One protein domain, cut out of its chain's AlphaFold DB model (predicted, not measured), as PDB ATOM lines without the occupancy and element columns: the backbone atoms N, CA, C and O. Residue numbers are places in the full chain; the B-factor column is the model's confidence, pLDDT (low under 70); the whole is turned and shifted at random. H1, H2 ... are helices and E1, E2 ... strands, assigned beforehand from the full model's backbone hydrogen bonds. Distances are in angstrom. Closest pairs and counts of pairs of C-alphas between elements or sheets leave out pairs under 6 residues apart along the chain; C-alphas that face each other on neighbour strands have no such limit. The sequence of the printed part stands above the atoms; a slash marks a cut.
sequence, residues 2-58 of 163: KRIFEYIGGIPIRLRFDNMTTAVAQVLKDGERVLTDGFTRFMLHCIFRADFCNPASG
ATOM      1  N   LYS A   2      14.603 -13.695  18.818       69.69
ATOM      2  CA  LYS A   2      14.968 -12.818  17.681       69.69
ATOM      3  C   LYS A   2      15.472 -11.409  18.066       69.69
ATOM      4  O   LYS A   2      16.568 -11.030  17.680       69.69
ATOM      5  N   ARG A   3      14.738 -10.703  18.935       67.00
ATOM      6  CA  ARG A   3      15.108  -9.354  19.407       67.00
ATOM      7  C   ARG A   3      16.476  -9.278  20.092       67.00
ATOM      8  O   ARG A   3      17.139  -8.256  19.988       67.00
ATOM      9  N   ILE A   4      16.896 -10.330  20.805       72.12
ATOM     10  CA  ILE A   4      18.197 -10.307  21.487       72.12
ATOM     11  C   ILE A   4      19.341 -10.546  20.503       72.12
ATOM     12  O   ILE A   4      20.381  -9.913  20.627       72.12
ATOM     13  N   PHE A   5      19.126 -11.385  19.489       74.44
ATOM     14  CA  PHE A   5      20.101 -11.590  18.417       74.44
ATOM     15  C   PHE A   5      20.263 -10.328  17.566       74.44
ATOM     16  O   PHE A   5      21.383  -9.934  17.263       74.44
ATOM     17  N   GLU A   6      19.163  -9.634  17.264       70.50
ATOM     18  CA  GLU A   6      19.192  -8.330  16.588       70.50
ATOM     19  C   GLU A   6      19.915  -7.270  17.426       70.50
ATOM     20  O   GLU A   6      20.746  -6.532  16.904       70.50
ATOM     21  N   TYR A   7      19.649  -7.228  18.735       70.94
ATOM     22  CA  TYR A   7      20.299  -6.293  19.655       70.94
ATOM     23  C   TYR A   7      21.810  -6.542  19.789       70.94
ATOM     24  O   TYR A   7      22.596  -5.595  19.811       70.94
ATOM     25  N   ILE A   8      22.227  -7.810  19.854       71.44
ATOM     26  CA  ILE A   8      23.645  -8.206  19.902       71.44
ATOM     27  C   ILE A   8      24.310  -8.037  18.523       71.44
ATOM     28  O   ILE A   8      25.517  -7.814  18.444       71.44
ATOM     29  N   GLY A   9      23.527  -8.074  17.441       76.06
ATOM     30  CA  GLY A   9      24.001  -7.982  16.060       76.06
ATOM     31  C   GLY A   9      24.476  -9.318  15.481       76.06
ATOM     32  O   GLY A   9      25.260  -9.315  14.536       76.06
ATOM     33  N   GLY A  10      24.038 -10.446  16.048       77.31
ATOM     34  CA  GLY A  10      24.437 -11.789  15.629       77.31
ATOM     35  C   GLY A  10      23.900 -12.894  16.542       77.31
ATOM     36  O   GLY A  10      23.265 -12.625  17.565       77.31
ATOM     37  N   ILE A  11      24.161 -14.149  16.164       75.69
ATOM     38  CA  ILE A  11      23.787 -15.337  16.944       75.69
ATOM     39  C   ILE A  11      25.058 -15.932  17.572       75.69
ATOM     40  O   ILE A  11      25.996 -16.252  16.842       75.69
ATOM     41  N   PRO A  12      25.125 -16.080  18.907       78.25
ATOM     42  CA  PRO A  12      26.258 -16.729  19.557       78.25
ATOM     43  C   PRO A  12      26.368 -18.203  19.161       78.25
ATOM     44  O   PRO A  12      25.371 -18.919  19.120       78.25
ATOM     45  N   ILE A  13      27.598 -18.681  18.969       81.31
ATOM     46  CA  ILE A  13      27.878 -20.069  18.560       81.31
ATOM     47  C   ILE A  13      27.514 -21.072  19.661       81.31
ATOM     48  O   ILE A  13      27.206 -22.231  19.377       81.31
ATOM     49  N   ARG A  14      27.523 -20.631  20.923       80.56
ATOM     50  CA  ARG A  14      27.093 -21.416  22.082       80.56
ATOM     51  C   ARG A  14      26.134 -20.616  22.947       80.56
ATOM     52  O   ARG A  14      26.389 -19.454  23.258       80.56
ATOM     53  N   LEU A  15      25.041 -21.252  23.349       83.62
ATOM     54  CA  LEU A  15      24.009 -20.677  24.203       83.62
ATOM     55  C   LEU A  15      23.670 -21.667  25.314       83.62
ATOM     56  O   LEU A  15      23.482 -22.855  25.060       83.62
ATOM     57  N   ARG A  16      23.566 -21.171  26.548       82.50
ATOM     58  CA  ARG A  16      23.196 -21.988  27.706       82.50
ATOM     59  C   ARG A  16      21.706 -21.858  27.999       82.50
ATOM     60  O   ARG A  16      21.209 -20.747  28.174       82.50
ATOM     61  N   PHE A  17      21.009 -22.987  28.058       82.44
ATOM     62  CA  PHE A  17      19.569 -23.075  28.278       82.44
ATOM     63  C   PHE A  17      19.240 -23.807  29.581       82.44
ATOM     64  O   PHE A  17      20.002 -24.635  30.082       82.44
ATOM     65  N   ASP A  18      18.066 -23.490  30.124       80.88
ATOM     66  CA  ASP A  18      17.470 -24.267  31.208       80.88
ATOM     67  C   ASP A  18      16.874 -25.583  30.664       80.88
ATOM     68  O   ASP A  18      16.583 -25.686  29.470       80.88
ATOM     69  N   ASN A  19      16.639 -26.576  31.526       79.75
ATOM     70  CA  ASN A  19      16.047 -27.873  31.150       79.75
ATOM     71  C   ASN A  19      14.517 -27.785  30.992       79.75
ATOM     72  O   ASN A  19      13.768 -28.574  31.565       79.75
ATOM     73  N   MET A  20      14.031 -26.786  30.257       82.62
ATOM     74  CA  MET A  20      12.599 -26.619  30.013       82.62
ATOM     75  C   MET A  20      12.074 -27.715  29.080       82.62
ATOM     76  O   MET A  20      12.746 -28.068  28.112       82.62
ATOM     77  N   THR A  21      10.847 -28.183  29.306       80.50
ATOM     78  CA  THR A  21      10.197 -29.228  28.489       80.50
ATOM     79  C   THR A  21      10.059 -28.849  27.012       80.50
ATOM     80  O   THR A  21      10.025 -29.712  26.143       80.50
ATOM     81  N   THR A  22      10.038 -27.549  26.702       82.81
ATOM     82  CA  THR A  22      10.046 -27.032  25.325       82.81
ATOM     83  C   THR A  22      11.357 -27.326  24.588       82.81
ATOM     84  O   THR A  22      11.353 -27.456  23.366       82.81
ATOM     85  N   ALA A  23      12.477 -27.421  25.309       80.19
ATOM     86  CA  ALA A  23      13.807 -27.652  24.748       80.19
ATOM     87  C   ALA A  23      14.281 -29.096  24.949       80.19
ATOM     88  O   ALA A  23      14.863 -29.688  24.041       80.19
ATOM     89  N   VAL A  24      13.995 -29.671  26.117       87.44
ATOM     90  CA  VAL A  24      14.407 -31.012  26.530       87.44
ATOM     91  C   VAL A  24      13.173 -31.902  26.616       87.44
ATOM     92  O   VAL A  24      12.311 -31.696  27.467       87.44
ATOM     93  N   ALA A  25      13.100 -32.906  25.746       87.44
ATOM     94  CA  ALA A  25      12.057 -33.921  25.783       87.44
ATOM     95  C   ALA A  25      12.271 -34.889  26.954       87.44
ATOM     96  O   ALA A  25      11.316 -35.255  27.635       87.44
ATOM     97  N   GLN A  26      13.521 -35.313  27.181       82.62
ATOM     98  CA  GLN A  26      13.881 -36.268  28.232       82.62
ATOM     99  C   GLN A  26      15.300 -36.014  28.752       82.62
ATOM    100  O   GLN A  26      16.191 -35.637  27.991       82.62
ATOM    101  N   VAL A  27      15.515 -36.261  30.046       83.50
ATOM    102  CA  VAL A  27      16.843 -36.285  30.677       83.50
ATOM    103  C   VAL A  27      17.204 -37.742  30.963       83.50
ATOM    104  O   VAL A  27      16.427 -38.458  31.592       83.50
ATOM    105  N   LEU A  28      18.360 -38.183  30.475       83.81
ATOM    106  CA  LEU A  28      18.872 -39.547  30.608       83.81
ATOM    107  C   LEU A  28      19.684 -39.712  31.903       83.81
ATOM    108  O   LEU A  28      20.063 -38.734  32.551       83.81
ATOM    109  N   LYS A  29      19.957 -40.967  32.286       73.94
ATOM    110  CA  LYS A  29      20.601 -41.321  33.568       73.94
ATOM    111  C   LYS A  29      21.997 -40.715  33.750       73.94
ATOM    112  O   LYS A  29      22.347 -40.371  34.873       73.94
ATOM    113  N   ASP A  30      22.729 -40.495  32.661       76.81
ATOM    114  CA  ASP A  30      24.087 -39.930  32.684       76.81
ATOM    115  C   ASP A  30      24.108 -38.399  32.523       76.81
ATOM    116  O   ASP A  30      25.142 -37.789  32.258       76.81
ATOM    117  N   GLY A  31      22.948 -37.749  32.653       73.50
ATOM    118  CA  GLY A  31      22.805 -36.312  32.440       73.50
ATOM    119  C   GLY A  31      22.782 -35.913  30.966       73.50
ATOM    120  O   GLY A  31      22.710 -34.724  30.665       73.50
ATOM    121  N   GLU A  32      22.800 -36.862  30.030       81.00
ATOM    122  CA  GLU A  32      22.495 -36.570  28.631       81.00
ATOM    123  C   GLU A  32      21.040 -36.111  28.466       81.00
ATOM    124  O   GLU A  32      20.168 -36.410  29.285       81.00
ATOM    125  N   ARG A  33      20.771 -35.336  27.413       85.81
ATOM    126  CA  ARG A  33      19.436 -34.794  27.140       85.81
ATOM    127  C   ARG A  33      18.996 -35.162  25.734       85.81
ATOM    128  O   ARG A  33      19.725 -34.938  24.772       85.81
ATOM    129  N   VAL A  34      17.764 -35.642  25.625       86.50
ATOM    130  CA  VAL A  34      17.050 -35.762  24.355       86.50
ATOM    131  C   VAL A  34      16.327 -34.446  24.118       86.50
ATOM    132  O   VAL A  34      15.493 -34.035  24.928       86.50
ATOM    133  N   LEU A  35      16.662 -33.765  23.026       88.25
ATOM    134  CA  LEU A  35      16.045 -32.490  22.665       88.25
ATOM    135  C   LEU A  35      14.708 -32.709  21.965       88.25
ATOM    136  O   LEU A  35      14.477 -33.741  21.335       88.25
ATOM    137  N   THR A  36      13.821 -31.722  22.057       85.31
ATOM    138  CA  THR A  36      12.602 -31.726  21.243       85.31
ATOM    139  C   THR A  36      12.946 -31.484  19.766       85.31
ATOM    140  O   THR A  36      13.934 -30.815  19.445       85.31
ATOM    141  N   ASP A  37      12.114 -31.986  18.846       83.75
ATOM    142  CA  ASP A  37      12.278 -31.728  17.403       83.75
ATOM    143  C   ASP A  37      12.244 -30.222  17.100       83.75
ATOM    144  O   ASP A  37      13.117 -29.686  16.419       83.75
ATOM    145  N   GLY A  38      11.284 -29.508  17.699       81.19
ATOM    146  CA  GLY A  38      11.152 -28.061  17.534       81.19
ATOM    147  C   GLY A  38      12.400 -27.297  17.979       81.19
ATOM    148  O   GLY A  38      12.835 -26.370  17.293       81.19
ATOM    149  N   PHE A  39      13.021 -27.703  19.089       83.06
ATOM    150  CA  PHE A  39      14.245 -27.070  19.569       83.06
ATOM    151  C   PHE A  39      15.460 -27.428  18.708       83.06
ATOM    152  O   PHE A  39      16.255 -26.550  18.379       83.06
ATOM    153  N   THR A  40      15.562 -28.676  18.252       81.88
ATOM    154  CA  THR A  40      16.605 -29.106  17.308       81.88
ATOM    155  C   THR A  40      16.531 -28.316  15.998       81.88
ATOM    156  O   THR A  40      17.534 -27.780  15.526       81.88
ATOM    157  N   ARG A  41      15.329 -28.145  15.437       80.25
ATOM    158  CA  ARG A  41      15.097 -27.330  14.231       80.25
ATOM    159  C   ARG A  41      15.440 -25.863  14.454       80.25
ATOM    160  O   ARG A  41      15.995 -25.227  13.562       80.25
ATOM    161  N   PHE A  42      15.155 -25.333  15.639       81.19
ATOM    162  CA  PHE A  42      15.547 -23.979  16.016       81.19
ATOM    163  C   PHE A  42      17.076 -23.816  16.081       81.19
ATOM    164  O   PHE A  42      17.602 -22.844  15.541       81.19
ATOM    165  N   MET A  43      17.798 -24.781  16.662       81.62
ATOM    166  CA  MET A  43      19.267 -24.791  16.685       81.62
ATOM    167  C   MET A  43      19.873 -24.831  15.281       81.62
ATOM    168  O   MET A  43      20.837 -24.118  15.019       81.62
ATOM    169  N   LEU A  44      19.296 -25.624  14.373       77.25
ATOM    170  CA  LEU A  44      19.732 -25.694  12.975       77.25
ATOM    171  C   LEU A  44      19.449 -24.393  12.221       77.25
ATOM    172  O   LEU A  44      20.308 -23.902  11.499       77.25
ATOM    173  N   HIS A  45      18.266 -23.808  12.415       79.12
ATOM    174  CA  HIS A  45      17.878 -22.563  11.754       79.12
ATOM    175  C   HIS A  45      18.747 -21.375  12.181       79.12
ATOM    176  O   HIS A  45      19.080 -20.516  11.371       79.12
ATOM    177  N   CYS A  46      19.103 -21.322  13.461       72.81
ATOM    178  CA  CYS A  46      19.902 -20.244  14.029       72.81
ATOM    179  C   CYS A  46      21.401 -20.576  14.123       72.81
ATOM    180  O   CYS A  46      22.165 -19.722  14.554       72.81
ATOM    181  N   ILE A  47      21.815 -21.781  13.725       82.38
ATOM    182  CA  ILE A  47      23.205 -22.260  13.673       82.38
ATOM    183  C   ILE A  47      23.959 -22.002  14.992       82.38
ATOM    184  O   ILE A  47      24.917 -21.233  15.058       82.38
ATOM    185  N   PHE A  48      23.530 -22.659  16.070       81.12
ATOM    186  CA  PHE A  48      24.216 -22.596  17.366       81.12
ATOM    187  C   PHE A  48      24.212 -23.944  18.095       81.12
ATOM    188  O   PHE A  48      23.395 -24.825  17.824       81.12
ATOM    189  N   ARG A  49      25.117 -24.101  19.065       81.62
ATOM    190  CA  ARG A  49      25.156 -25.235  20.000       81.62
ATOM    191  C   ARG A  49      24.506 -24.859  21.331       81.62
ATOM    192  O   ARG A  49      24.713 -23.754  21.834       81.62
ATOM    193  N   ALA A  50      23.733 -25.779  21.899       85.06
ATOM    194  CA  ALA A  50      23.044 -25.585  23.168       85.06
ATOM    195  C   ALA A  50      23.742 -26.372  24.280       85.06
ATOM    196  O   ALA A  50      23.897 -27.585  24.169       85.06
ATOM    197  N   ASP A  51      24.107 -25.679  25.355       85.88
ATOM    198  CA  ASP A  51      24.559 -26.292  26.601       85.88
ATOM    199  C   ASP A  51      23.421 -26.205  27.630       85.88
ATOM    200  O   ASP A  51      22.739 -25.184  27.724       85.88
ATOM    201  N   PHE A  52      23.198 -27.255  28.418       84.25
ATOM    202  CA  PHE A  52      22.105 -27.294  29.396       84.25
ATOM    203  C   PHE A  52      22.627 -27.274  30.826       84.25
ATOM    204  O   PHE A  52      23.629 -27.911  31.152       84.25
ATOM    205  N   CYS A  53      21.925 -26.561  31.703       80.19
ATOM    206  CA  CYS A  53      22.236 -26.542  33.130       80.19
ATOM    207  C   CYS A  53      22.140 -27.951  33.742       80.19
ATOM    208  O   CYS A  53      21.296 -28.757  33.340       80.19
ATOM    209  N   ASN A  54      22.978 -28.265  34.734       73.88
ATOM    210  CA  ASN A  54      22.910 -29.562  35.407       73.88
ATOM    211  C   ASN A  54      21.617 -29.711  36.231       73.88
ATOM    212  O   ASN A  54      21.208 -28.758  36.906       73.88
ATOM    213  N   PRO A  55      20.966 -30.893  36.197       57.25
ATOM    214  CA  PRO A  55      19.836 -31.177  37.072       57.25
ATOM    215  C   PRO A  55      20.292 -31.048  38.533       57.25
ATOM    216  O   PRO A  55      21.357 -31.543  38.888       57.25
ATOM    217  N   ALA A  56      19.505 -30.365  39.368       52.50
ATOM    218  CA  ALA A  56      19.779 -30.094  40.789       52.50
ATOM    219  C   ALA A  56      20.834 -29.015  41.139       52.50
ATOM    220  O   ALA A  56      21.112 -28.793  42.316       52.50
ATOM    221  N   SER A  57      21.341 -28.226  40.183       51.94
ATOM    222  CA  SER A  57      22.197 -27.053  40.472       51.94
ATOM    223  C   SER A  57      21.399 -25.773  40.798       51.94
ATOM    224  O   SER A  57      21.725 -24.678  40.340       51.94
ATOM    225  N   GLY A  58      20.335 -25.885  41.603       47.09
ATOM    226  CA  GLY A  58      19.466 -24.753  41.968       47.09
ATOM    227  C   GLY A  58      20.157 -23.665  42.804       47.09
ATOM    228  O   GLY A  58      19.703 -22.523  42.829       47.09
TER     229      GLY A  58
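AT A GLANCE: This is residues 2 to 58 of the 163 residues of an uncharacterized protein of Lachnospiraceae bacterium 7_1_58FAA (UniProt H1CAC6). A short parallel pair of strands, E1 and E4, lies in the middle of a loosely joined model, with the hairpin of E2 and E3 toward one end of the long axis and the small helix H1 at the other. The longer helix H2 leads from the hairpin back to the start of E4. The printed part has 57 residues, with two named helices and four named strands in the order H1, E1, E2, E3, H2, E4, and its class is mixed, helices and strands. It is only just loose, close to compact, with a radius of gyration of the C-alphas of 12.3 A and spans of 37 by 25 by 16 A.

HOW THE PARTS SIT: E1, residues 14 to 17, and E4, residues 49 to 52, are parallel neighbours at 32 degrees, with N 17 and O 51 2.8 A apart, within hydrogen-bond range. E2, residues 24 to 27, and E3, residues 33 to 35, form an antiparallel hairpin at 164 degrees, with N 34 and O 26 2.8 A apart, also within range. E3 and E4 are only just apart, at 8.3 A. H2, residues 37 to 46, comes closest to E4 at the C-alphas of Met 43 and Arg 49, 6.8 A apart. E2 and H2 are near each other. H1, residues 2 to 8, is apart from E2, E3, H2 and E4. In H1 and H2 every O i to N i+4 pair is within hydrogen-bond range.

IN THESE COORDINATES: H1 begins at C-alpha 2 (14.968, -12.818, 17.681) and is 10.1 A long. H2 is 14.2 A long. E1 measures 9.9 A, E2 7.1 A and E3 6.1 A. E4, 10.1 A, ends at C-alpha 52 (22.105, -27.294, 29.396).

THE WHOLE: The C-alphas of Gly 9 and Lys 29 are the two farthest apart, 37.8 A. The printed part has no cut and no long link. Mean pLDDT of the printed part is 77.9, and residues 2 to 3 and 55 to 58 are under 70.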